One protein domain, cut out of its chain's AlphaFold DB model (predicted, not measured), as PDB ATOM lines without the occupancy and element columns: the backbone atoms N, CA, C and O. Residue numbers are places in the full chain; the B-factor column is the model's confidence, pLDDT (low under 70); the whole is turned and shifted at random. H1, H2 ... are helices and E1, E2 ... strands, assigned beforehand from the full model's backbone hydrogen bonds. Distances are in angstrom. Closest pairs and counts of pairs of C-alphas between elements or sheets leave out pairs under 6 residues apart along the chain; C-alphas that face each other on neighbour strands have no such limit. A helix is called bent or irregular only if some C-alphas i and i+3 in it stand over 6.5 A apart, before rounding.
ATOM      1  N   THR A  28     -14.630 -61.587 -30.072       82.62
ATOM      2  CA  THR A  28     -14.518 -61.432 -31.532       82.62
ATOM      3  C   THR A  28     -13.958 -60.061 -31.916       82.62
ATOM      4  O   THR A  28     -13.113 -59.961 -32.809       82.62
ATOM      5  N   LEU A  29     -14.405 -58.996 -31.246       83.81
ATOM      6  CA  LEU A  29     -13.882 -57.645 -31.464       83.81
ATOM      7  C   LEU A  29     -12.409 -57.541 -31.058       83.81
ATOM      8  O   LEU A  29     -11.605 -57.011 -31.823       83.81
ATOM      9  N   GLN A  30     -12.041 -58.096 -29.903       83.25
ATOM     10  CA  GLN A  30     -10.656 -58.122 -29.428       83.25
ATOM     11  C   GLN A  30      -9.729 -58.856 -30.401       83.25
ATOM     12  O   GLN A  30      -8.663 -58.340 -30.729       83.25
ATOM     13  N   LEU A  31     -10.156 -60.002 -30.939       79.62
ATOM     14  CA  LEU A  31      -9.389 -60.739 -31.946       79.62
ATOM     15  C   LEU A  31      -9.183 -59.934 -33.234       79.62
ATOM     16  O   LEU A  31      -8.097 -59.968 -33.810       79.62
ATOM     17  N   ARG A  32     -10.195 -59.180 -33.685       79.88
ATOM     18  CA  ARG A  32     -10.059 -58.307 -34.864       79.88
ATOM     19  C   ARG A  32      -9.074 -57.166 -34.624       79.88
ATOM     20  O   ARG A  32      -8.275 -56.876 -35.507       79.88
ATOM     21  N   MET A  33      -9.112 -56.543 -33.446       78.25
ATOM     22  CA  MET A  33      -8.161 -55.486 -33.087       78.25
ATOM     23  C   MET A  33      -6.730 -56.029 -33.025       78.25
ATOM     24  O   MET A  33      -5.858 -55.497 -33.706       78.25
ATOM     25  N   ALA A  34      -6.516 -57.147 -32.324       78.25
ATOM     26  CA  ALA A  34      -5.208 -57.795 -32.233       78.25
ATOM     27  C   ALA A  34      -4.669 -58.221 -33.612       78.25
ATOM     28  O   ALA A  34      -3.489 -58.041 -33.910       78.25
ATOM     29  N   GLY A  35      -5.537 -58.748 -34.484       79.00
ATOM     30  CA  GLY A  35      -5.174 -59.100 -35.856       79.00
ATOM     31  C   GLY A  35      -4.736 -57.884 -36.676       79.00
ATOM     32  O   GLY A  35      -3.695 -57.919 -37.330       79.00
ATOM     33  N   ASN A  36      -5.490 -56.787 -36.605       83.19
ATOM     34  CA  ASN A  36      -5.153 -55.553 -37.314       83.19
ATOM     35  C   ASN A  36      -3.817 -54.961 -36.840       83.19
ATOM     36  O   ASN A  36      -3.008 -54.544 -37.670       83.19
ATOM     37  N   GLU A  37      -3.562 -54.965 -35.530       85.06
ATOM     38  CA  GLU A  37      -2.286 -54.521 -34.957       85.06
ATOM     39  C   GLU A  37      -1.119 -55.394 -35.428       85.06
ATOM     40  O   GLU A  37      -0.073 -54.872 -35.818       85.06
ATOM     41  N   HIS A  38      -1.309 -56.716 -35.470       86.50
ATOM     42  CA  HIS A  38      -0.294 -57.640 -35.966       86.50
ATOM     43  C   HIS A  38       0.067 -57.369 -37.434       86.50
ATOM     44  O   HIS A  38       1.248 -57.245 -37.762       86.50
ATOM     45  N   PHE A  39      -0.929 -57.208 -38.314       87.19
ATOM     46  CA  PHE A  39      -0.676 -56.900 -39.726       87.19
ATOM     47  C   PHE A  39      -0.011 -55.535 -39.915       87.19
ATOM     48  O   PHE A  39       0.900 -55.408 -40.735       87.19
ATOM     49  N   ALA A  40      -0.408 -54.523 -39.139       86.12
ATOM     50  CA  ALA A  40       0.226 -53.208 -39.176       86.12
ATOM     51  C   ALA A  40       1.698 -53.268 -38.730       86.12
ATOM     52  O   ALA A  40       2.573 -52.685 -39.382       86.12
ATOM     53  N   ALA A  41       1.995 -54.015 -37.662       88.62
ATOM     54  CA  ALA A  41       3.356 -54.222 -37.178       88.62
ATOM     55  C   ALA A  41       4.212 -54.977 -38.206       88.62
ATOM     56  O   ALA A  41       5.331 -54.555 -38.504       88.62
ATOM     57  N   GLN A  42       3.672 -56.042 -38.806       91.44
ATOM     58  CA  GLN A  42       4.352 -56.814 -39.846       91.44
ATOM     59  C   GLN A  42       4.634 -55.966 -41.093       91.44
ATOM     60  O   GLN A  42       5.763 -55.954 -41.586       91.44
ATOM     61  N   ALA A  43       3.644 -55.212 -41.581       92.38
ATOM     62  CA  ALA A  43       3.808 -54.318 -42.724       92.38
ATOM     63  C   ALA A  43       4.862 -53.233 -42.445       92.38
ATOM     64  O   ALA A  43       5.696 -52.939 -43.300       92.38
ATOM     65  N   THR A  44       4.878 -52.682 -41.227       92.94
ATOM     66  CA  THR A  44       5.875 -51.685 -40.803       92.94
ATOM     67  C   THR A  44       7.275 -52.289 -40.738       92.94
ATOM     68  O   THR A  44       8.227 -51.685 -41.233       92.94
ATOM     69  N   ALA A  45       7.418 -53.485 -40.162       93.25
ATOM     70  CA  ALA A  45       8.690 -54.196 -40.107       93.25
ATOM     71  C   ALA A  45       9.227 -54.481 -41.518       93.25
ATOM     72  O   ALA A  45      10.401 -54.237 -41.795       93.25
ATOM     73  N   HIS A  46       8.353 -54.908 -42.432       94.25
ATOM     74  CA  HIS A  46       8.720 -55.158 -43.820       94.25
ATOM     75  C   HIS A  46       9.126 -53.871 -44.557       94.25
ATOM     76  O   HIS A  46      10.188 -53.826 -45.176       94.25
ATOM     77  N   ALA A  47       8.358 -52.784 -44.413       94.88
ATOM     78  CA  ALA A  47       8.702 -51.484 -44.992       94.88
ATOM     79  C   ALA A  47      10.048 -50.944 -44.467       94.88
ATOM     80  O   ALA A  47      10.839 -50.400 -45.237       94.88
ATOM     81  N   ARG A  48      10.354 -51.140 -43.174       95.12
ATOM     82  CA  ARG A  48      11.662 -50.792 -42.586       95.12
ATOM     83  C   ARG A  48      12.803 -51.635 -43.152       95.12
ATOM     84  O   ARG A  48      13.877 -51.088 -43.405       95.12
ATOM     85  N   ALA A  49      12.586 -52.935 -43.350       94.94
ATOM     86  CA  ALA A  49      13.587 -53.823 -43.936       94.94
ATOM     87  C   ALA A  49      13.932 -53.383 -45.366       94.94
ATOM     88  O   ALA A  49      15.099 -53.182 -45.689       94.94
ATOM     89  N   VAL A  50      12.913 -53.101 -46.178       95.25
ATOM     90  CA  VAL A  50      13.073 -52.594 -47.548       95.25
ATOM     91  C   VAL A  50      13.766 -51.228 -47.568       95.25
ATOM     92  O   VAL A  50      14.710 -51.026 -48.325       95.25
ATOM     93  N   ALA A  51      13.359 -50.291 -46.705       95.69
ATOM     94  CA  ALA A  51      14.010 -48.983 -46.609       95.69
ATOM     95  C   ALA A  51      15.489 -49.110 -46.212       95.69
ATOM     96  O   ALA A  51      16.325 -48.343 -46.687       95.69
ATOM     97  N   THR A  52      15.818 -50.078 -45.355       94.75
ATOM     98  CA  THR A  52      17.196 -50.372 -44.946       94.75
ATOM     99  C   THR A  52      18.015 -50.948 -46.089       94.75
ATOM    100  O   THR A  52      19.114 -50.459 -46.322       94.75
ATOM    101  N   GLU A  53      17.454 -51.890 -46.842       94.75
ATOM    102  CA  GLU A  53      18.094 -52.476 -48.023       94.75
ATOM    103  C   GLU A  53      18.415 -51.409 -49.081       94.75
ATOM    104  O   GLU A  53      19.547 -51.300 -49.554       94.75
ATOM    105  N   ILE A  54      17.445 -50.545 -49.398       94.88
ATOM    106  CA  ILE A  54      17.637 -49.436 -50.347       94.88
ATOM    107  C   ILE A  54      18.717 -48.474 -49.839       94.88
ATOM    108  O   ILE A  54      19.560 -48.024 -50.614       94.88
ATOM    109  N   SER A  55      18.713 -48.185 -48.536       94.75
ATOM    110  CA  SER A  55      19.690 -47.289 -47.904       94.75
ATOM    111  C   SER A  55      21.087 -47.888 -47.772       94.75
ATOM    112  O   SER A  55      22.010 -47.151 -47.457       94.75
ATOM    113  N   GLY A  56      21.262 -49.193 -47.990       92.00
ATOM    114  CA  GLY A  56      22.576 -49.840 -47.993       92.00
ATOM    115  C   GLY A  56      23.355 -49.651 -49.297       92.00
ATOM    116  O   GLY A  56      24.543 -49.947 -49.347       92.00
ATOM    117  N   HIS A  57      22.708 -49.147 -50.353       92.75
ATOM    118  CA  HIS A  57      23.284 -49.086 -51.694       92.75
ATOM    119  C   HIS A  57      23.481 -47.639 -52.154       92.75
ATOM    120  O   HIS A  57      22.527 -46.969 -52.550       92.75
ATOM    121  N   VAL A  58      24.735 -47.176 -52.187       91.81
ATOM    122  CA  VAL A  58      25.104 -45.809 -52.612       91.81
ATOM    123  C   VAL A  58      24.586 -45.440 -54.004       91.81
ATOM    124  O   VAL A  58      24.167 -44.309 -54.224       91.81
ATOM    125  N   LEU A  59      24.492 -46.410 -54.917       91.75
ATOM    126  CA  LEU A  59      24.007 -46.200 -56.286       91.75
ATOM    127  C   LEU A  59      22.544 -45.733 -56.368       91.75
ATOM    128  O   LEU A  59      22.137 -45.188 -57.397       91.75
ATOM    129  N   ASN A  60      21.762 -45.914 -55.299       93.56
ATOM    130  CA  ASN A  60      20.389 -45.413 -55.209       93.56
ATOM    131  C   ASN A  60      20.322 -43.892 -54.997       93.56
ATOM    132  O   ASN A  60      19.261 -43.296 -55.193       93.56
ATOM    133  N   PHE A  61      21.439 -43.263 -54.628       92.69
ATOM    134  CA  PHE A  61      21.529 -41.856 -54.264       92.69
ATOM    135  C   PHE A  61      22.383 -41.114 -55.287       92.69
ATOM    136  O   PHE A  61      23.606 -41.201 -55.279       92.69
ATOM    137  N   ASP A  62      21.725 -40.385 -56.187       89.44
ATOM    138  CA  ASP A  62      22.408 -39.610 -57.222       89.44
ATOM    139  C   ASP A  62      22.403 -38.111 -56.871       89.44
ATOM    140  O   ASP A  62      21.343 -37.477 -56.937       89.44
ATOM    141  N   PRO A  63      23.561 -37.523 -56.512       87.44
ATOM    142  CA  PRO A  63      23.662 -36.106 -56.177       87.44
ATOM    143  C   PRO A  63      23.417 -35.169 -57.362       87.44
ATOM    144  O   PRO A  63      23.120 -33.993 -57.131       87.44
ATOM    145  N   ALA A  64      23.497 -35.660 -58.604       85.88
ATOM    146  CA  ALA A  64      23.192 -34.875 -59.796       85.88
ATOM    147  C   ALA A  64      21.681 -34.659 -59.990       85.88
ATOM    148  O   ALA A  64      21.273 -33.729 -60.688       85.88
ATOM    149  N   VAL A  65      20.834 -35.476 -59.350       85.44
ATOM    150  CA  VAL A  65      19.375 -35.339 -59.436       85.44
ATOM    151  C   VAL A  65      18.919 -34.057 -58.716       85.44
ATOM    152  O   VAL A  65      19.378 -33.771 -57.603       85.44
ATOM    153  N   PRO A  66      18.002 -33.262 -59.303       87.06
ATOM    154  CA  PRO A  66      17.479 -32.057 -58.667       87.06
ATOM    155  C   PRO A  66      16.815 -32.322 -57.312       87.06
ATOM    156  O   PRO A  66      16.266 -33.392 -57.049       87.06
ATOM    157  N   VAL A  67      16.816 -31.314 -56.443       90.94
ATOM    158  CA  VAL A  67      16.023 -31.351 -55.209       90.94
ATOM    159  C   VAL A  67      14.533 -31.474 -55.551       90.94
ATOM    160  O   VAL A  67      14.045 -30.828 -56.473       90.94
ATOM    161  N   GLY A  68      13.816 -32.315 -54.810       88.31
ATOM    162  CA  GLY A  68      12.398 -32.612 -55.009       88.31
ATOM    163  C   GLY A  68      12.125 -33.711 -56.036       88.31
ATOM    164  O   GLY A  68      11.029 -34.266 -56.040       88.31
ATOM    165  N   ALA A  69      13.106 -34.079 -56.864       88.81
ATOM    166  CA  ALA A  69      12.952 -35.171 -57.811       88.81
ATOM    167  C   ALA A  69      13.038 -36.534 -57.105       88.81
ATOM    168  O   ALA A  69      13.867 -36.749 -56.211       88.81
ATOM    169  N   ALA A  70      12.160 -37.452 -57.517       91.38
ATOM    170  CA  ALA A  70      12.142 -38.823 -57.035       91.38
ATOM    171  C   ALA A  70      12.809 -39.766 -58.039       91.38
ATOM    172  O   ALA A  70      12.542 -39.702 -59.243       91.38
ATOM    173  N   ARG A  71      13.630 -40.677 -57.524       92.25
ATOM    174  CA  ARG A  71      14.163 -41.828 -58.246       92.25
ATOM    175  C   ARG A  71      13.364 -43.071 -57.886       92.25
ATOM    176  O   ARG A  71      13.051 -43.282 -56.713       92.25
ATOM    177  N   CYS A  72      13.055 -43.881 -58.890       91.25
ATOM    178  CA  CYS A  72      12.229 -45.081 -58.787       91.25
ATOM    179  C   CYS A  72      12.896 -46.263 -59.513       91.25
ATOM    180  O   CYS A  72      13.994 -46.138 -60.058       91.25
ATOM    181  N   VAL A  73      12.255 -47.436 -59.512       88.25
ATOM    182  CA  VAL A  73      12.751 -48.616 -60.252       88.25
ATOM    183  C   VAL A  73      12.767 -48.335 -61.749       88.25
ATOM    184  O   VAL A  73      13.796 -48.470 -62.409       88.25
ATOM    185  N   ALA A  74      11.635 -47.859 -62.256       87.31
ATOM    186  CA  ALA A  74      11.463 -47.387 -63.617       87.31
ATOM    187  C   ALA A  74      11.050 -45.912 -63.599       87.31
ATOM    188  O   ALA A  74      10.488 -45.427 -62.616       87.31
ATOM    189  N   VAL A  75      11.337 -45.203 -64.692       87.06
ATOM    190  CA  VAL A  75      10.834 -43.841 -64.896       87.06
ATOM    191  C   VAL A  75       9.318 -43.916 -65.073       87.06
ATOM    192  O   VAL A  75       8.833 -44.654 -65.928       87.06
ATOM    193  N   ASP A  76       8.586 -43.153 -64.266       85.38
ATOM    194  CA  ASP A  76       7.125 -43.082 -64.307       85.38
ATOM    195  C   ASP A  76       6.658 -41.656 -63.948       85.38
ATOM    196  O   ASP A  76       6.572 -41.296 -62.764       85.38
ATOM    197  N   PRO A  77       6.342 -40.815 -64.949       80.31
ATOM    198  CA  PRO A  77       5.909 -39.445 -64.702       80.31
ATOM    199  C   PRO A  77       4.566 -39.374 -63.958       80.31
ATOM    200  O   PRO A  77       4.340 -38.408 -63.230       80.31
ATOM    201  N   ALA A  78       3.704 -40.395 -64.055       81.56
ATOM    202  CA  ALA A  78       2.427 -40.419 -63.338       81.56
ATOM    203  C   ALA A  78       2.612 -40.560 -61.817       81.56
ATOM    204  O   ALA A  78       1.749 -40.146 -61.042       81.56
ATOM    205  N   ARG A  79       3.757 -41.098 -61.374       75.81
ATOM    206  CA  ARG A  79       4.136 -41.242 -59.957       75.81
ATOM    207  C   ARG A  79       5.153 -40.204 -59.481       75.81
ATOM    208  O   ARG A  79       5.713 -40.350 -58.391       75.81
ATOM    209  N   ALA A  80       5.387 -39.159 -60.282       82.56
ATOM    210  CA  ALA A  80       6.434 -38.163 -60.065       82.56
ATOM    211  C   ALA A  80       7.855 -38.769 -59.971       82.56
ATOM    212  O   ALA A  80       8.721 -38.230 -59.283       82.56
ATOM    213  N   CYS A  81       8.105 -39.885 -60.666       87.19
ATOM    214  CA  CYS A  81       9.421 -40.512 -60.770       87.19
ATOM    215  C   CYS A  81      10.210 -39.878 -61.921       87.19
ATOM    216  O   CYS A  81      10.006 -40.215 -63.086       87.19
ATOM    217  N   ALA A  82      11.112 -38.958 -61.585       85.25
ATOM    218  CA  ALA A  82      11.936 -38.228 -62.545       85.25
ATOM    219  C   ALA A  82      13.060 -39.090 -63.143       85.25
ATOM    220  O   ALA A  82      13.481 -38.858 -64.273       85.25
ATOM    221  N   SER A  83      13.549 -40.081 -62.395       86.62
ATOM    222  CA  SER A  83      14.611 -40.987 -62.837       86.62
ATOM    223  C   SER A  83      14.358 -42.433 -62.406       86.62
ATOM    224  O   SER A  83      13.605 -42.708 -61.467       86.62
ATOM    225  N   GLY A  84      14.965 -43.372 -63.135       87.81
ATOM    226  CA  GLY A  84      14.861 -44.812 -62.900       87.81
ATOM    227  C   GLY A  84      16.141 -45.419 -62.324       87.81
ATOM    228  O   GLY A  84      17.101 -44.715 -61.996       87.81
ATOM    229  N   GLY A  85      16.176 -46.748 -62.245       86.94
ATOM    230  CA  GLY A  85      17.390 -47.496 -61.925       86.94
ATOM    231  C   GLY A  85      17.720 -47.553 -60.436       86.94
ATOM    232  O   GLY A  85      18.900 -47.562 -60.090       86.94
ATOM    233  N   LEU A  86      16.712 -47.552 -59.557       90.75
ATOM    234  CA  LEU A  86      16.900 -48.095 -58.208       90.75
ATOM    235  C   LEU A  86      17.346 -49.556 -58.295       90.75
ATOM    236  O   LEU A  86      16.863 -50.310 -59.144       90.75
ATOM    237  N   VAL A  87      18.232 -49.954 -57.385       88.25
ATOM    238  CA  VAL A  87      18.656 -51.345 -57.230       88.25
ATOM    239  C   VAL A  87      17.428 -52.235 -57.013       88.25
ATOM    240  O   VAL A  87      16.500 -51.892 -56.272       88.25
ATOM    241  N   ALA A  88      17.416 -53.377 -57.701       86.69
ATOM    242  CA  ALA A  88      16.364 -54.369 -57.559       86.69
ATOM    243  C   ALA A  88      16.406 -54.981 -56.154       86.69
ATOM    244  O   ALA A  88      17.465 -55.373 -55.668       86.69
ATOM    245  N   LEU A  89      15.245 -55.076 -55.512       90.94
ATOM    246  CA  LEU A  89      15.140 -55.709 -54.205       90.94
ATOM    247  C   LEU A  89      15.310 -57.233 -54.324       90.94
ATOM    248  O   LEU A  89      14.817 -57.828 -55.289       90.94
ATOM    249  N   PRO A  90      15.916 -57.891 -53.320       91.81
ATOM    250  CA  PRO A  90      15.859 -59.342 -53.196       91.81
ATOM    251  C   PRO A  90      14.409 -59.838 -53.225       91.81
ATOM    252  O   PRO A  90      13.525 -59.208 -52.643       91.81
ATOM    253  N   ALA A  91      14.157 -60.999 -53.838       90.19
ATOM    254  CA  ALA A  91      12.799 -61.530 -54.017       90.19
ATOM    255  C   ALA A  91      11.998 -61.621 -52.702       90.19
ATOM    256  O   ALA A  91      10.806 -61.318 -52.676       90.19
ATOM    257  N   ALA A  92      12.666 -61.963 -51.595       89.00
ATOM    258  CA  ALA A  92      12.057 -62.026 -50.267       89.00
ATOM    259  C   ALA A  92      11.539 -60.664 -49.765       89.00
ATOM    260  O   ALA A  92      10.536 -60.610 -49.055       89.00
ATOM    261  N   LEU A  93      12.206 -59.567 -50.135       90.00
ATOM    262  CA  LEU A  93      11.800 -58.205 -49.793       90.00
ATOM    263  C   LEU A  93      10.821 -57.625 -50.815       90.00
ATOM    264  O   LEU A  93       9.957 -56.847 -50.445       90.00
ATOM    265  N   ALA A  94      10.917 -58.013 -52.085       90.19
ATOM    266  CA  ALA A  94      10.031 -57.509 -53.132       90.19
ATOM    267  C   ALA A  94       8.576 -58.002 -52.990       90.19
ATOM    268  O   ALA A  94       7.654 -57.316 -53.426       90.19
ATOM    269  N   ALA A  95       8.359 -59.172 -52.377       87.56
ATOM    270  CA  ALA A  95       7.077 -59.882 -52.390       87.56
ATOM    271  C   ALA A  95       5.879 -59.098 -51.815       87.56
ATOM    272  O   ALA A  95       4.751 -59.323 -52.250       87.56
ATOM    273  N   ALA A  96       6.100 -58.195 -50.857       87.06
ATOM    274  CA  ALA A  96       5.038 -57.388 -50.254       87.06
ATOM    275  C   ALA A  96       5.320 -55.881 -50.335       87.06
ATOM    276  O   ALA A  96       4.812 -55.104 -49.527       87.06
ATOM    277  N   VAL A  97       6.119 -55.444 -51.310       92.00
ATOM    278  CA  VAL A  97       6.347 -54.020 -51.577       92.00
ATOM    279  C   VAL A  97       5.317 -53.515 -52.575       92.00
ATOM    280  O   VAL A  97       5.172 -54.049 -53.668       92.00
ATOM    281  N   LEU A  98       4.601 -52.464 -52.184       89.19
ATOM    282  CA  LEU A  98       3.595 -51.820 -53.028       89.19
ATOM    283  C   LEU A  98       4.202 -50.665 -53.822       89.19
ATOM    284  O   LEU A  98       3.862 -50.462 -54.986       89.19
ATOM    285  N   ASP A  99       5.074 -49.894 -53.175       90.06
ATOM    286  CA  ASP A  99       5.744 -48.752 -53.783       90.06
ATOM    287  C   ASP A  99       7.015 -48.398 -53.011       90.06
ATOM    288  O   ASP A  99       7.061 -48.518 -51.782       90.06
ATOM    289  N   TYR A 100       8.043 -47.939 -53.718       92.69
ATOM    290  CA  TYR A 100       9.231 -47.372 -53.094       92.69
ATOM    291  C   TYR A 100       9.938 -46.381 -54.011       92.69
ATOM    292  O   TYR A 100      10.002 -46.560 -55.228       92.69
ATOM    293  N   ARG A 101      10.486 -45.327 -53.408       93.69
ATOM    294  CA  ARG A 101      11.185 -44.252 -54.117       93.69
ATOM    295  C   ARG A 101      12.171 -43.531 -53.213       93.69
ATOM    296  O   ARG A 101      12.007 -43.501 -51.995       93.69
ATOM    297  N   VAL A 102      13.161 -42.896 -53.824       95.44
ATOM    298  CA  VAL A 102      14.154 -42.067 -53.135       95.44
ATOM    299  C   VAL A 102      13.983 -40.628 -53.594       95.44
ATOM    300  O   VAL A 102      14.056 -40.352 -54.786       95.44
ATOM    301  N   VAL A 103      13.732 -39.711 -52.665       94.25
ATOM    302  CA  VAL A 103      13.485 -38.293 -52.958       94.25
ATOM    303  C   VAL A 103      14.611 -37.456 -52.383       94.25
ATOM    304  O   VAL A 103      14.888 -37.534 -51.187       94.25
ATOM    305  N   ARG A 104      15.236 -36.613 -53.202       92.69
ATOM    306  CA  ARG A 104      16.228 -35.651 -52.711       92.69
ATOM    307  C   ARG A 104      15.523 -34.462 -52.058       92.69
ATOM    308  O   ARG A 104      14.623 -33.887 -52.662       92.69
ATOM    309  N   ARG A 105      15.912 -34.067 -50.844       90.75
ATOM    310  CA  ARG A 105      15.229 -32.998 -50.084       90.75
ATOM    311  C   ARG A 105      16.001 -31.693 -50.015       90.75
ATOM    312  O   ARG A 105      15.381 -30.648 -50.155       90.75
ATOM    313  N   ALA A 106      17.313 -31.736 -49.819       79.81
ATOM    314  CA  ALA A 106      18.146 -30.536 -49.799       79.81
ATOM    315  C   ALA A 106      19.638 -30.904 -49.845       79.81
ATOM    316  O   ALA A 106      20.009 -31.983 -49.374       79.81
ATOM    317  N   PRO A 107      20.515 -30.028 -50.357       72.56
ATOM    318  CA  PRO A 107      21.887 -29.984 -49.870       72.56
ATOM    319  C   PRO A 107      21.892 -29.494 -48.413       72.56
ATOM    320  O   PRO A 107      21.114 -28.611 -48.054       72.56
ATOM    321  N   VAL A 108      22.755 -30.058 -47.573       75.25
ATOM    322  CA  VAL A 108      22.907 -29.656 -46.172       75.25
ATOM    323  C   VAL A 108      24.392 -29.611 -45.841       75.25
ATOM    324  O   VAL A 108      25.100 -30.592 -46.041       75.25
ATOM    325  N   VAL A 109      24.869 -28.477 -45.336       72.94
ATOM    326  CA  VAL A 109      26.193 -28.395 -44.707       72.94
ATOM    327  C   VAL A 109      25.965 -28.548 -43.217       72.94
ATOM    328  O   VAL A 109      25.238 -27.754 -42.619       72.94
ATOM    329  N   LEU A 110      26.529 -29.601 -42.639       69.75
ATOM    330  CA  LEU A 110      26.365 -29.911 -41.226       69.75
ATOM    331  C   LEU A 110      27.700 -29.756 -40.507       69.75
ATOM    332  O   LEU A 110      28.764 -29.936 -41.089       69.75
ATOM    333  N   THR A 111      27.636 -29.391 -39.233       69.38
ATOM    334  CA  THR A 111      28.777 -29.465 -38.311       69.38
ATOM    335  C   THR A 111      28.791 -30.793 -37.564       69.38
ATOM    336  O   THR A 111      29.850 -31.371 -37.325       69.38
ATOM    337  N   THR A 112      27.601 -31.300 -37.249       76.31
ATOM    338  CA  THR A 112      27.354 -32.617 -36.672       76.31
ATOM    339  C   THR A 112      26.275 -33.333 -37.478       76.31
ATOM    340  O   THR A 112      25.279 -32.738 -37.895       76.31
ATOM    341  N   VAL A 113      26.478 -34.623 -37.719       77.44
ATOM    342  CA  VAL A 113      25.509 -35.493 -38.378       77.44
ATOM    343  C   VAL A 113      24.733 -36.248 -37.299       77.44
ATOM    344  O   VAL A 113      25.329 -37.078 -36.605       77.44
ATOM    345  N   PRO A 114      23.422 -35.990 -37.142       77.88
ATOM    346  CA  PRO A 114      22.594 -36.739 -36.209       77.88
ATOM    347  C   PRO A 114      22.328 -38.124 -36.797       77.88
ATOM    348  O   PRO A 114      21.591 -38.264 -37.770       77.88
ATOM    349  N   LEU A 115      22.958 -39.150 -36.236       79.75
ATOM    350  CA  LEU A 115      22.734 -40.543 -36.607       79.75
ATOM    351  C   LEU A 115      21.604 -41.122 -35.752       79.75
ATOM    352  O   LEU A 115      21.306 -40.644 -34.658       79.75
ATOM    353  N   VAL A 116      20.993 -42.215 -36.208       73.12
ATOM    354  CA  VAL A 116      20.033 -42.952 -35.371       73.12
ATOM    355  C   VAL A 116      20.754 -43.512 -34.135       73.12
ATOM    356  O   VAL A 116      21.432 -44.533 -34.218       73.12
ATOM    357  N   GLY A 117      20.594 -42.842 -32.990       68.75
ATOM    358  CA  GLY A 117      21.178 -43.239 -31.703       68.75
ATOM    359  C   GLY A 117      22.627 -42.796 -31.466       68.75
ATOM    360  O   GLY A 117      23.228 -43.256 -30.498       68.75
ATOM    361  N   ALA A 118      23.191 -41.933 -32.317       77.31
ATOM    362  CA  ALA A 118      24.550 -41.406 -32.167       77.31
ATOM    363  C   ALA A 118      24.701 -40.035 -32.850       77.31
ATOM    364  O   ALA A 118      23.812 -39.583 -33.563       77.31
ATOM    365  N   GLU A 119      25.854 -39.395 -32.680       79.88
ATOM    366  CA  GLU A 119      26.234 -38.199 -33.435       79.88
ATOM    367  C   GLU A 119      27.640 -38.379 -34.001       79.88
ATOM    368  O   GLU A 119      28.525 -38.921 -33.335       79.88
ATOM    369  N   LEU A 120      27.838 -37.934 -35.240       79.88
ATOM    370  CA  LEU A 120      29.139 -37.924 -35.900       79.88
ATOM    371  C   LEU A 120      29.581 -36.478 -36.116       79.88
ATOM    372  O   LEU A 120      28.874 -35.689 -36.743       79.88
ATOM    373  N   SER A 121      30.763 -36.129 -35.616       77.69
ATOM    374  CA  SER A 121      31.390 -34.842 -35.915       77.69
ATOM    375  C   SER A 121      31.831 -34.818 -37.374       77.69
ATOM    376  O   SER A 121      32.654 -35.636 -37.773       77.69
ATOM    377  N   ALA A 122      31.306 -33.872 -38.149       74.56
ATOM    378  CA  ALA A 122      31.631 -33.714 -39.565       74.56
ATOM    379  C   ALA A 122      31.726 -32.219 -39.934       74.56
ATOM    380  O   ALA A 122      30.969 -31.741 -40.780       74.56
ATOM    381  N   PRO A 123      32.599 -31.440 -39.267       74.25
ATOM    382  CA  PRO A 123      32.631 -29.990 -39.407       74.25
ATOM    383  C   PRO A 123      32.908 -29.566 -40.852       74.25
ATOM    384  O   PRO A 123      33.981 -29.825 -41.389       74.25
ATOM    385  N   GLY A 124      31.934 -28.888 -41.467       72.81
ATOM    386  CA  GLY A 124      32.071 -28.330 -42.815       72.81
ATOM    387  C   GLY A 124      31.918 -29.353 -43.942       72.81
ATOM    388  O   GLY A 124      32.077 -28.985 -45.105       72.81
ATOM    389  N   ALA A 125      31.576 -30.607 -43.630       80.31
ATOM    390  CA  ALA A 125      31.344 -31.618 -44.650       80.31
ATOM    391  C   ALA A 125      30.012 -31.347 -45.385       80.31
ATOM    392  O   ALA A 125      28.967 -31.157 -44.746       80.31
ATOM    393  N   PRO A 126      30.017 -31.301 -46.731       86.56
ATOM    394  CA  PRO A 126      28.800 -31.141 -47.507       86.56
ATOM    395  C   PRO A 126      28.064 -32.476 -47.625       86.56
ATOM    396  O   PRO A 126      28.638 -33.493 -48.011       86.56
ATOM    397  N   PHE A 127      26.761 -32.460 -47.368       89.06
ATOM    398  CA  PHE A 127      25.891 -33.621 -47.512       89.06
ATOM    399  C   PHE A 127      24.724 -33.332 -48.456       89.06
ATOM    400  O   PHE A 127      24.256 -32.202 -48.603       89.06
ATOM    401  N   ALA A 128      24.198 -34.383 -49.076       91.25
ATOM    402  CA  ALA A 128      22.887 -34.368 -49.709       91.25
ATOM    403  C   ALA A 128      21.905 -35.193 -48.873       91.25
ATOM    404  O   ALA A 128      22.148 -36.369 -48.607       91.25
ATOM    405  N   LEU A 129      20.788 -34.579 -48.480       93.00
ATOM    406  CA  LEU A 129      19.707 -35.247 -47.764       93.00
ATOM    407  C   LEU A 129      18.732 -35.897 -48.741       93.00
ATOM    408  O   LEU A 129      18.167 -35.238 -49.622       93.00
ATOM    409  N   TYR A 130      18.476 -37.173 -48.498       94.94
ATOM    410  CA  TYR A 130      17.488 -37.983 -49.182       94.94
ATOM    411  C   TYR A 130      16.482 -38.555 -48.198       94.94
ATOM    412  O   TYR A 130      16.765 -38.790 -47.025       94.94
ATOM    413  N   GLU A 131      15.295 -38.823 -48.714       95.50
ATOM    414  CA  GLU A 131      14.267 -39.583 -48.034       95.50
ATOM    415  C   GLU A 131      13.947 -40.824 -48.859       95.50
ATOM    416  O   GLU A 131      13.544 -40.729 -50.019       95.50
ATOM    417  N   VAL A 132      14.101 -41.992 -48.246       95.81
ATOM    418  CA  VAL A 132      13.657 -43.264 -48.806       95.81
ATOM    419  C   VAL A 132      12.229 -43.496 -48.340       95.81
ATOM    420  O   VAL A 132      11.990 -43.739 -47.158       95.81
ATOM    421  N   HIS A 133      11.279 -43.385 -49.259       95.12
ATOM    422  CA  HIS A 133       9.859 -43.619 -49.017       95.12
ATOM    423  C   HIS A 133       9.532 -45.050 -49.416       95.12
ATOM    424  O   HIS A 133       9.757 -45.428 -50.564       95.12
ATOM    425  N   VAL A 134       8.979 -45.828 -48.491       94.88
ATOM    426  CA  VAL A 134       8.578 -47.213 -48.745       94.88
ATOM    427  C   VAL A 134       7.160 -47.435 -48.264       94.88
ATOM    428  O   VAL A 134       6.814 -47.075 -47.137       94.88
ATOM    429  N   ARG A 135       6.357 -48.083 -49.105       93.31
ATOM    430  CA  ARG A 135       5.040 -48.599 -48.767       93.31
ATOM    431  C   ARG A 135       5.012 -50.105 -48.988       93.31
ATOM    432  O   ARG A 135       5.267 -50.582 -50.093       93.31
ATOM    433  N   ALA A 136       4.677 -50.847 -47.940       93.12
ATOM    434  CA  ALA A 136       4.694 -52.303 -47.960       93.12
ATOM    435  C   ALA A 136       3.484 -52.891 -47.217       93.12
ATOM    436  O   ALA A 136       2.882 -52.220 -46.380       93.12
ATOM    437  N   GLY A 137       3.120 -54.130 -47.538       90.69
ATOM    438  CA  GLY A 137       1.941 -54.834 -47.034       90.69
ATOM    439  C   GLY A 137       0.928 -55.138 -48.140       90.69
ATOM    440  O   GLY A 137       1.270 -55.211 -49.317       90.69
ATOM    441  N   ALA A 138      -0.334 -55.314 -47.756       84.75
ATOM    442  CA  ALA A 138      -1.438 -55.542 -48.686       84.75
ATOM    443  C   ALA A 138      -2.166 -54.230 -49.013       84.75
ATOM    444  O   ALA A 138      -2.090 -53.265 -48.255       84.75
ATOM    445  N   ALA A 139      -2.931 -54.194 -50.107       76.88
ATOM    446  CA  ALA A 139      -3.660 -52.994 -50.540       76.88
ATOM    447  C   ALA A 139      -4.563 -52.383 -49.444       76.88
ATOM    448  O   ALA A 139      -4.685 -51.165 -49.349       76.88
ATOM    449  N   ASN A 140      -5.156 -53.226 -48.598       75.56
ATOM    450  CA  ASN A 140      -6.023 -52.861 -47.473       75.56
ATOM    451  C   ASN A 140      -5.322 -52.897 -46.100       75.56
ATOM    452  O   ASN A 140      -5.934 -52.533 -45.100       75.56
ATOM    453  N   ALA A 141      -4.064 -53.336 -46.042       82.75
ATOM    454  CA  ALA A 141      -3.277 -53.459 -44.817       82.75
ATOM    455  C   ALA A 141      -1.805 -53.142 -45.128       82.75
ATOM    456  O   ALA A 141      -0.947 -54.026 -45.168       82.75
ATOM    457  N   SER A 142      -1.535 -51.870 -45.430       89.44
ATOM    458  CA  SER A 142      -0.202 -51.377 -45.787       89.44
ATOM    459  C   SER A 142       0.340 -50.414 -44.744       89.44
ATOM    460  O   SER A 142      -0.411 -49.585 -44.232       89.44
ATOM    461  N   ALA A 143       1.649 -50.435 -44.534       92.12
ATOM    462  CA  ALA A 143       2.367 -49.427 -43.773       92.12
ATOM    463  C   ALA A 143       3.239 -48.584 -44.705       92.12
ATOM    464  O   ALA A 143       3.753 -49.077 -45.714       92.12
ATOM    465  N   GLN A 144       3.424 -47.317 -44.339       93.56
ATOM    466  CA  GLN A 144       4.371 -46.421 -44.987       93.56
ATOM    467  C   GLN A 144       5.441 -46.003 -43.989       93.56
ATOM    468  O   GLN A 144       5.143 -45.643 -42.849       93.56
ATOM    469  N   VAL A 145       6.688 -46.035 -44.437       95.25
ATOM    470  CA  VAL A 145       7.850 -45.630 -43.654       95.25
ATOM    471  C   VAL A 145       8.714 -44.718 -44.506       95.25
ATOM    472  O   VAL A 145       8.865 -44.930 -45.711       95.25
ATOM    473  N   VAL A 146       9.283 -43.699 -43.871       95.69
ATOM    474  CA  VAL A 146      10.284 -42.831 -44.485       95.69
ATOM    475  C   VAL A 146      11.570 -42.910 -43.680       95.69
ATOM    476  O   VAL A 146      11.549 -42.739 -42.461       95.69
ATOM    477  N   ARG A 147      12.690 -43.155 -44.359       95.12
ATOM    478  CA  ARG A 147      14.031 -43.102 -43.769       95.12
ATOM    479  C   ARG A 147      14.800 -41.920 -44.337       95.12
ATOM    480  O   ARG A 147      14.953 -41.824 -45.551       95.12
ATOM    481  N   GLY A 148      15.288 -41.044 -43.467       94.19
ATOM    482  CA  GLY A 148      16.229 -39.997 -43.848       94.19
ATOM    483  C   GLY A 148      17.633 -40.575 -44.008       94.19
ATOM    484  O   GLY A 148      18.102 -41.308 -43.131       94.19
ATOM    485  N   VAL A 149      18.299 -40.242 -45.111       94.44
ATOM    486  CA  VAL A 149      19.669 -40.668 -45.420       94.44
ATOM    487  C   VAL A 149      20.477 -39.465 -45.895       94.44
ATOM    488  O   VAL A 149      20.034 -38.743 -46.784       94.44
ATOM    489  N   LEU A 150      21.657 -39.251 -45.321       92.94
ATOM    490  CA  LEU A 150      22.641 -38.305 -45.841       92.94
ATOM    491  C   LEU A 150      23.670 -39.050 -46.684       92.94
ATOM    492  O   LEU A 150      24.172 -40.088 -46.264       92.94
ATOM    493  N   LEU A 151      23.993 -38.490 -47.844       92.31
ATOM    494  CA  LEU A 151      25.137 -38.876 -48.664       92.31
ATOM    495  C   LEU A 151      26.216 -37.807 -48.511       92.31
ATOM    496  O   LEU A 151      25.941 -36.638 -48.800       92.31
ATOM    497  N   GLY A 152      27.419 -38.186 -48.087       89.81
ATOM    498  CA  GLY A 152      28.556 -37.269 -48.081       89.81
ATOM    499  C   GLY A 152      28.996 -36.935 -49.504       89.81
ATOM    500  O   GLY A 152      29.165 -37.820 -50.346       89.81
ATOM    501  N   LEU A 153      29.135 -35.646 -49.794       87.62
ATOM    502  CA  LEU A 153      29.520 -35.150 -51.109       87.62
ATOM    503  C   LEU A 153      31.036 -34.931 -51.164       87.62
ATOM    504  O   LEU A 153      31.631 -34.527 -50.164       87.62
ATOM    505  N   PRO A 154      31.674 -35.161 -52.321       81.75
ATOM    506  CA  PRO A 154      33.078 -34.825 -52.484       81.75
ATOM    507  C   PRO A 154      33.279 -33.311 -52.348       81.75
ATOM    508  O   PRO A 154      32.523 -32.518 -52.915       81.75
ATOM    509  N   VAL A 155      34.318 -32.917 -51.614       75.38
ATOM    510  CA  VAL A 155      34.768 -31.524 -51.520       75.38
ATOM    511  C   VAL A 155      35.810 -31.285 -52.607       75.38
ATOM    512  O   VAL A 155      36.694 -32.113 -52.821       75.38
ATOM    513  N   ALA A 156      35.715 -30.162 -53.318       65.94
ATOM    514  CA  ALA A 156      36.783 -29.727 -54.211       65.94
ATOM    515  C   ALA A 156      37.940 -29.184 -53.352       65.94
ATOM    516  O   ALA A 156      37.893 -28.031 -52.930       65.94
ATOM    517  N   GLY A 157      38.935 -30.020 -53.047       65.75
ATOM    518  CA  GLY A 157      40.010 -29.676 -52.111       65.75
ATOM    519  C   GLY A 157      41.026 -30.802 -51.894       65.75
ATOM    520  O   GLY A 157      41.010 -31.809 -52.601       65.75
ATOM    521  N   ASP A 158      41.933 -30.603 -50.938       60.09
ATOM    522  CA  ASP A 158      42.976 -31.568 -50.570       60.09
ATOM    523  C   ASP A 158      42.338 -32.830 -49.944       60.09
ATOM    524  O   ASP A 158      41.569 -32.701 -48.988       60.09
ATOM    525  N   PRO A 159      42.625 -34.056 -50.429       62.50
ATOM    526  CA  PRO A 159      42.093 -35.296 -49.850       62.50
ATOM    527  C   PRO A 159      42.464 -35.517 -48.374       62.50
ATOM    528  O   PRO A 159      41.882 -36.391 -47.735       62.50
ATOM    529  N   ALA A 160      43.416 -34.752 -47.829       60.75
ATOM    530  CA  ALA A 160      43.750 -34.758 -46.407       60.75
ATOM    531  C   ALA A 160      42.754 -33.976 -45.521       60.75
ATOM    532  O   ALA A 160      42.842 -34.066 -44.294       60.75
ATOM    533  N   GLU A 161      41.815 -33.211 -46.093       67.00
ATOM    534  CA  GLU A 161      40.801 -32.518 -45.299       67.00
ATOM    535  C   GLU A 161      39.830 -33.509 -44.632       67.00
ATOM    536  O   GLU A 161      39.334 -34.435 -45.276       67.00
ATOM    537  N   PRO A 162      39.455 -33.282 -43.360       63.91
ATOM    538  CA  PRO A 162      38.520 -34.151 -42.644       63.91
ATOM    539  C   PRO A 162      37.146 -34.241 -43.329       63.91
ATOM    540  O   PRO A 162      36.462 -35.251 -43.204       63.91
ATOM    541  N   ALA A 163      36.754 -33.227 -44.106       64.06
ATOM    542  CA  ALA A 163      35.524 -33.243 -44.891       64.06
ATOM    543  C   ALA A 163      35.562 -34.243 -46.067       64.06
ATOM    544  O   ALA A 163      34.518 -34.773 -46.446       64.06
ATOM    545  N   ALA A 164      36.747 -34.552 -46.613       68.12
ATOM    546  CA  ALA A 164      36.911 -35.532 -47.687       68.12
ATOM    547  C   ALA A 164      36.697 -36.979 -47.206       68.12
ATOM    548  O   ALA A 164      36.311 -37.835 -48.001       68.12
ATOM    549  N   ALA A 165      36.870 -37.245 -45.904       75.94
ATOM    550  CA  ALA A 165      36.706 -38.575 -45.314       75.94
ATOM    551  C   ALA A 165      35.268 -39.119 -45.401       75.94
ATOM    552  O   ALA A 165      35.068 -40.326 -45.335       75.94
ATOM    553  N   HIS A 166      34.272 -38.244 -45.568       80.38
ATOM    554  CA  HIS A 166      32.856 -38.621 -45.617       80.38
ATOM    555  C   HIS A 166      32.322 -38.804 -47.048       80.38
ATOM    556  O   HIS A 166      31.158 -39.163 -47.234       80.38
ATOM    557  N   ALA A 167      33.134 -38.527 -48.072       82.81
ATOM    558  CA  ALA A 167      32.689 -38.542 -49.459       82.81
ATOM    559  C   ALA A 167      32.241 -39.950 -49.893       82.81
ATOM    560  O   ALA A 167      33.002 -40.911 -49.834       82.81
ATOM    561  N   GLY A 168      30.995 -40.064 -50.361       84.81
ATOM    562  CA  GLY A 168      30.407 -41.334 -50.794       84.81
ATOM    563  C   GLY A 168      29.864 -42.215 -49.665       84.81
ATOM    564  O   GLY A 168      29.260 -43.248 -49.956       84.81
ATOM    565  N   GLU A 169      30.014 -41.815 -48.400       89.50
ATOM    566  CA  GLU A 169      29.423 -42.537 -47.273       89.50
ATOM    567  C   GLU A 169      27.935 -42.198 -47.097       89.50
ATOM    568  O   GLU A 169      27.481 -41.081 -47.372       89.50
ATOM    569  N   LEU A 170      27.170 -43.188 -46.627       91.44
ATOM    570  CA  LEU A 170      25.744 -43.069 -46.341       91.44
ATOM    571  C   LEU A 170      25.486 -43.103 -44.836       91.44
ATOM    572  O   LEU A 170      25.900 -44.029 -44.141       91.44
ATOM    573  N   TYR A 171      24.687 -42.155 -44.360       90.88
ATOM    574  CA  TYR A 171      24.339 -42.029 -42.949       90.88
ATOM    575  C   TYR A 171      22.826 -42.036 -42.765       90.88
ATOM    576  O   TYR A 171      22.116 -41.181 -43.291       90.88
ATOM    577  N   GLY A 172      22.312 -43.001 -42.001       90.25
ATOM    578  CA  GLY A 172      20.907 -43.010 -41.600       90.25
ATOM    579  C   GLY A 172      20.667 -42.004 -40.480       90.25
ATOM    580  O   GLY A 172      21.255 -42.148 -39.410       90.25
ATOM    581  N   VAL A 173      19.788 -41.028 -40.714       89.19
ATOM    582  CA  VAL A 173      19.588 -39.908 -39.778       89.19
ATOM    583  C   VAL A 173      18.308 -40.011 -38.955       89.19
ATOM    584  O   VAL A 173      18.323 -39.782 -37.752       89.19
ATOM    585  N   TYR A 174      17.187 -40.390 -39.569       91.19
ATOM    586  CA  TYR A 174      15.905 -40.461 -38.869       91.19
ATOM    587  C   TYR A 174      14.930 -41.437 -39.527       91.19
ATOM    588  O   TYR A 174      15.085 -41.831 -40.688       91.19
ATOM    589  N   TRP A 175      13.874 -41.762 -38.782       92.31
ATOM    590  CA  TRP A 175      12.702 -42.489 -39.256       92.31
ATOM    591  C   TRP A 175      11.449 -41.632 -39.082       92.31
ATOM    592  O   TRP A 175      11.301 -40.972 -38.059       92.31
ATOM    593  N   ARG A 176      10.533 -41.681 -40.050       91.75
ATOM    594  CA  ARG A 176       9.173 -41.138 -39.923       91.75
ATOM    595  C   ARG A 176       8.144 -42.180 -40.337       91.75
ATOM    596  O   ARG A 176       8.388 -42.987 -41.238       91.75
ATOM    597  N   PHE A 177       6.977 -42.106 -39.710       89.38
ATOM    598  CA  PHE A 177       5.827 -42.967 -39.971       89.38
ATOM    599  C   PHE A 177       4.661 -42.059 -40.355       89.38
ATOM    600  O   PHE A 177       3.954 -41.609 -39.463       89.38
TER     601      PHE A 177
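This is residues 28 to 177 of the 183 residues of the protein "PilX_N domain-containing protein" of Halioglobus sp (UniProt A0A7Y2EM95). A twisted sheet of four strands, E2 to E5, curls round one long helix, H1, whose residues 28 to 35 stick out beyond it and add to the length. The hairpin of E2 and E3 is sharply bent, so that its tip folds back towards E5; short H3 is over the same face as H1, and a long link without named elements leads from H1 to the short strand E1. The printed part has 150 residues, with three named helices and five named strands in the order H1 E1 H2 E2 E3 E4 H3 E5. The sheet's order is E2 - E3 - E4 - E5, antiparallel throughout, and the class is mixed, helices and strands. The whole is elongated, spanning 66 by 35 by 24 A, and only just compact, close to loose, with a radius of gyration of the C-alphas of 17.5 A.

In the sheet, E2 is residues 97 to 115, 26.0 A long, E3 residues 118 to 138, 33.9 A, E4 residues 141 to 152, 35.9 A, and E5 residues 170 to 176, 17.9 A, with C-alpha 176 at (9.173, -41.138, -39.923). H1, residues 28 to 55, is 40.5 A long, from C-alpha 28 at (-14.518, -61.432, -31.532) to C-alpha 55 at (19.690, -47.289, -47.904). E1 is residues 81 to 83, H2 residues 91 to 94 and H3 residues 162 to 166.

E2, E3 and E4 form a meander, each strand the antiparallel neighbour of the one before; E2 and E3, and E3 and E4, are hairpins. N 103 and O 131 of E2 and E3 are 2.8 A apart, N 130 and O 149 of E3 and E4 2.8 A, and N 148 and O 174 of E4 and E5 2.9 A, within hydrogen-bond range. E2 bends by 153 degrees at residue 111 and E3 by 146 degrees at residue 121; the closest C-alphas of edge strands E2 and E5, Leu 115 and Val 173, are 4.5 A apart. H1 is on the sheet; its closest C-alphas to E3 are Ala 43 and Gly 137, 4.7 A. H3, on the same face, has a height over the sheet of 7.0 A and lies only just over E3, with 3 of its 5 C-alphas. H2 is not on the sheet; it only just touches H1, residues 46 to 50 alone, with 3 pairs of C-alphas within 8 A, Val 50 and Leu 93 closest at 6.2 A. E1 pairs with no named strand. In H1 every O i to N i+4 pair is within hydrogen-bond range; H3 has 0 of 1, and 1 of 2 O i to N i+3 pairs; H2 is too short for an O i to N i+4 pair.

The C-alphas of Thr 28 and Asp 158, the two farthest apart, are 67.5 A from each other. The printed part has no cut, and the link from H1 to E1, 25 residues, is long. Mean pLDDT of the printed part is 85.7, with residues 110 to 111, 117 and 156 to 164 under 70.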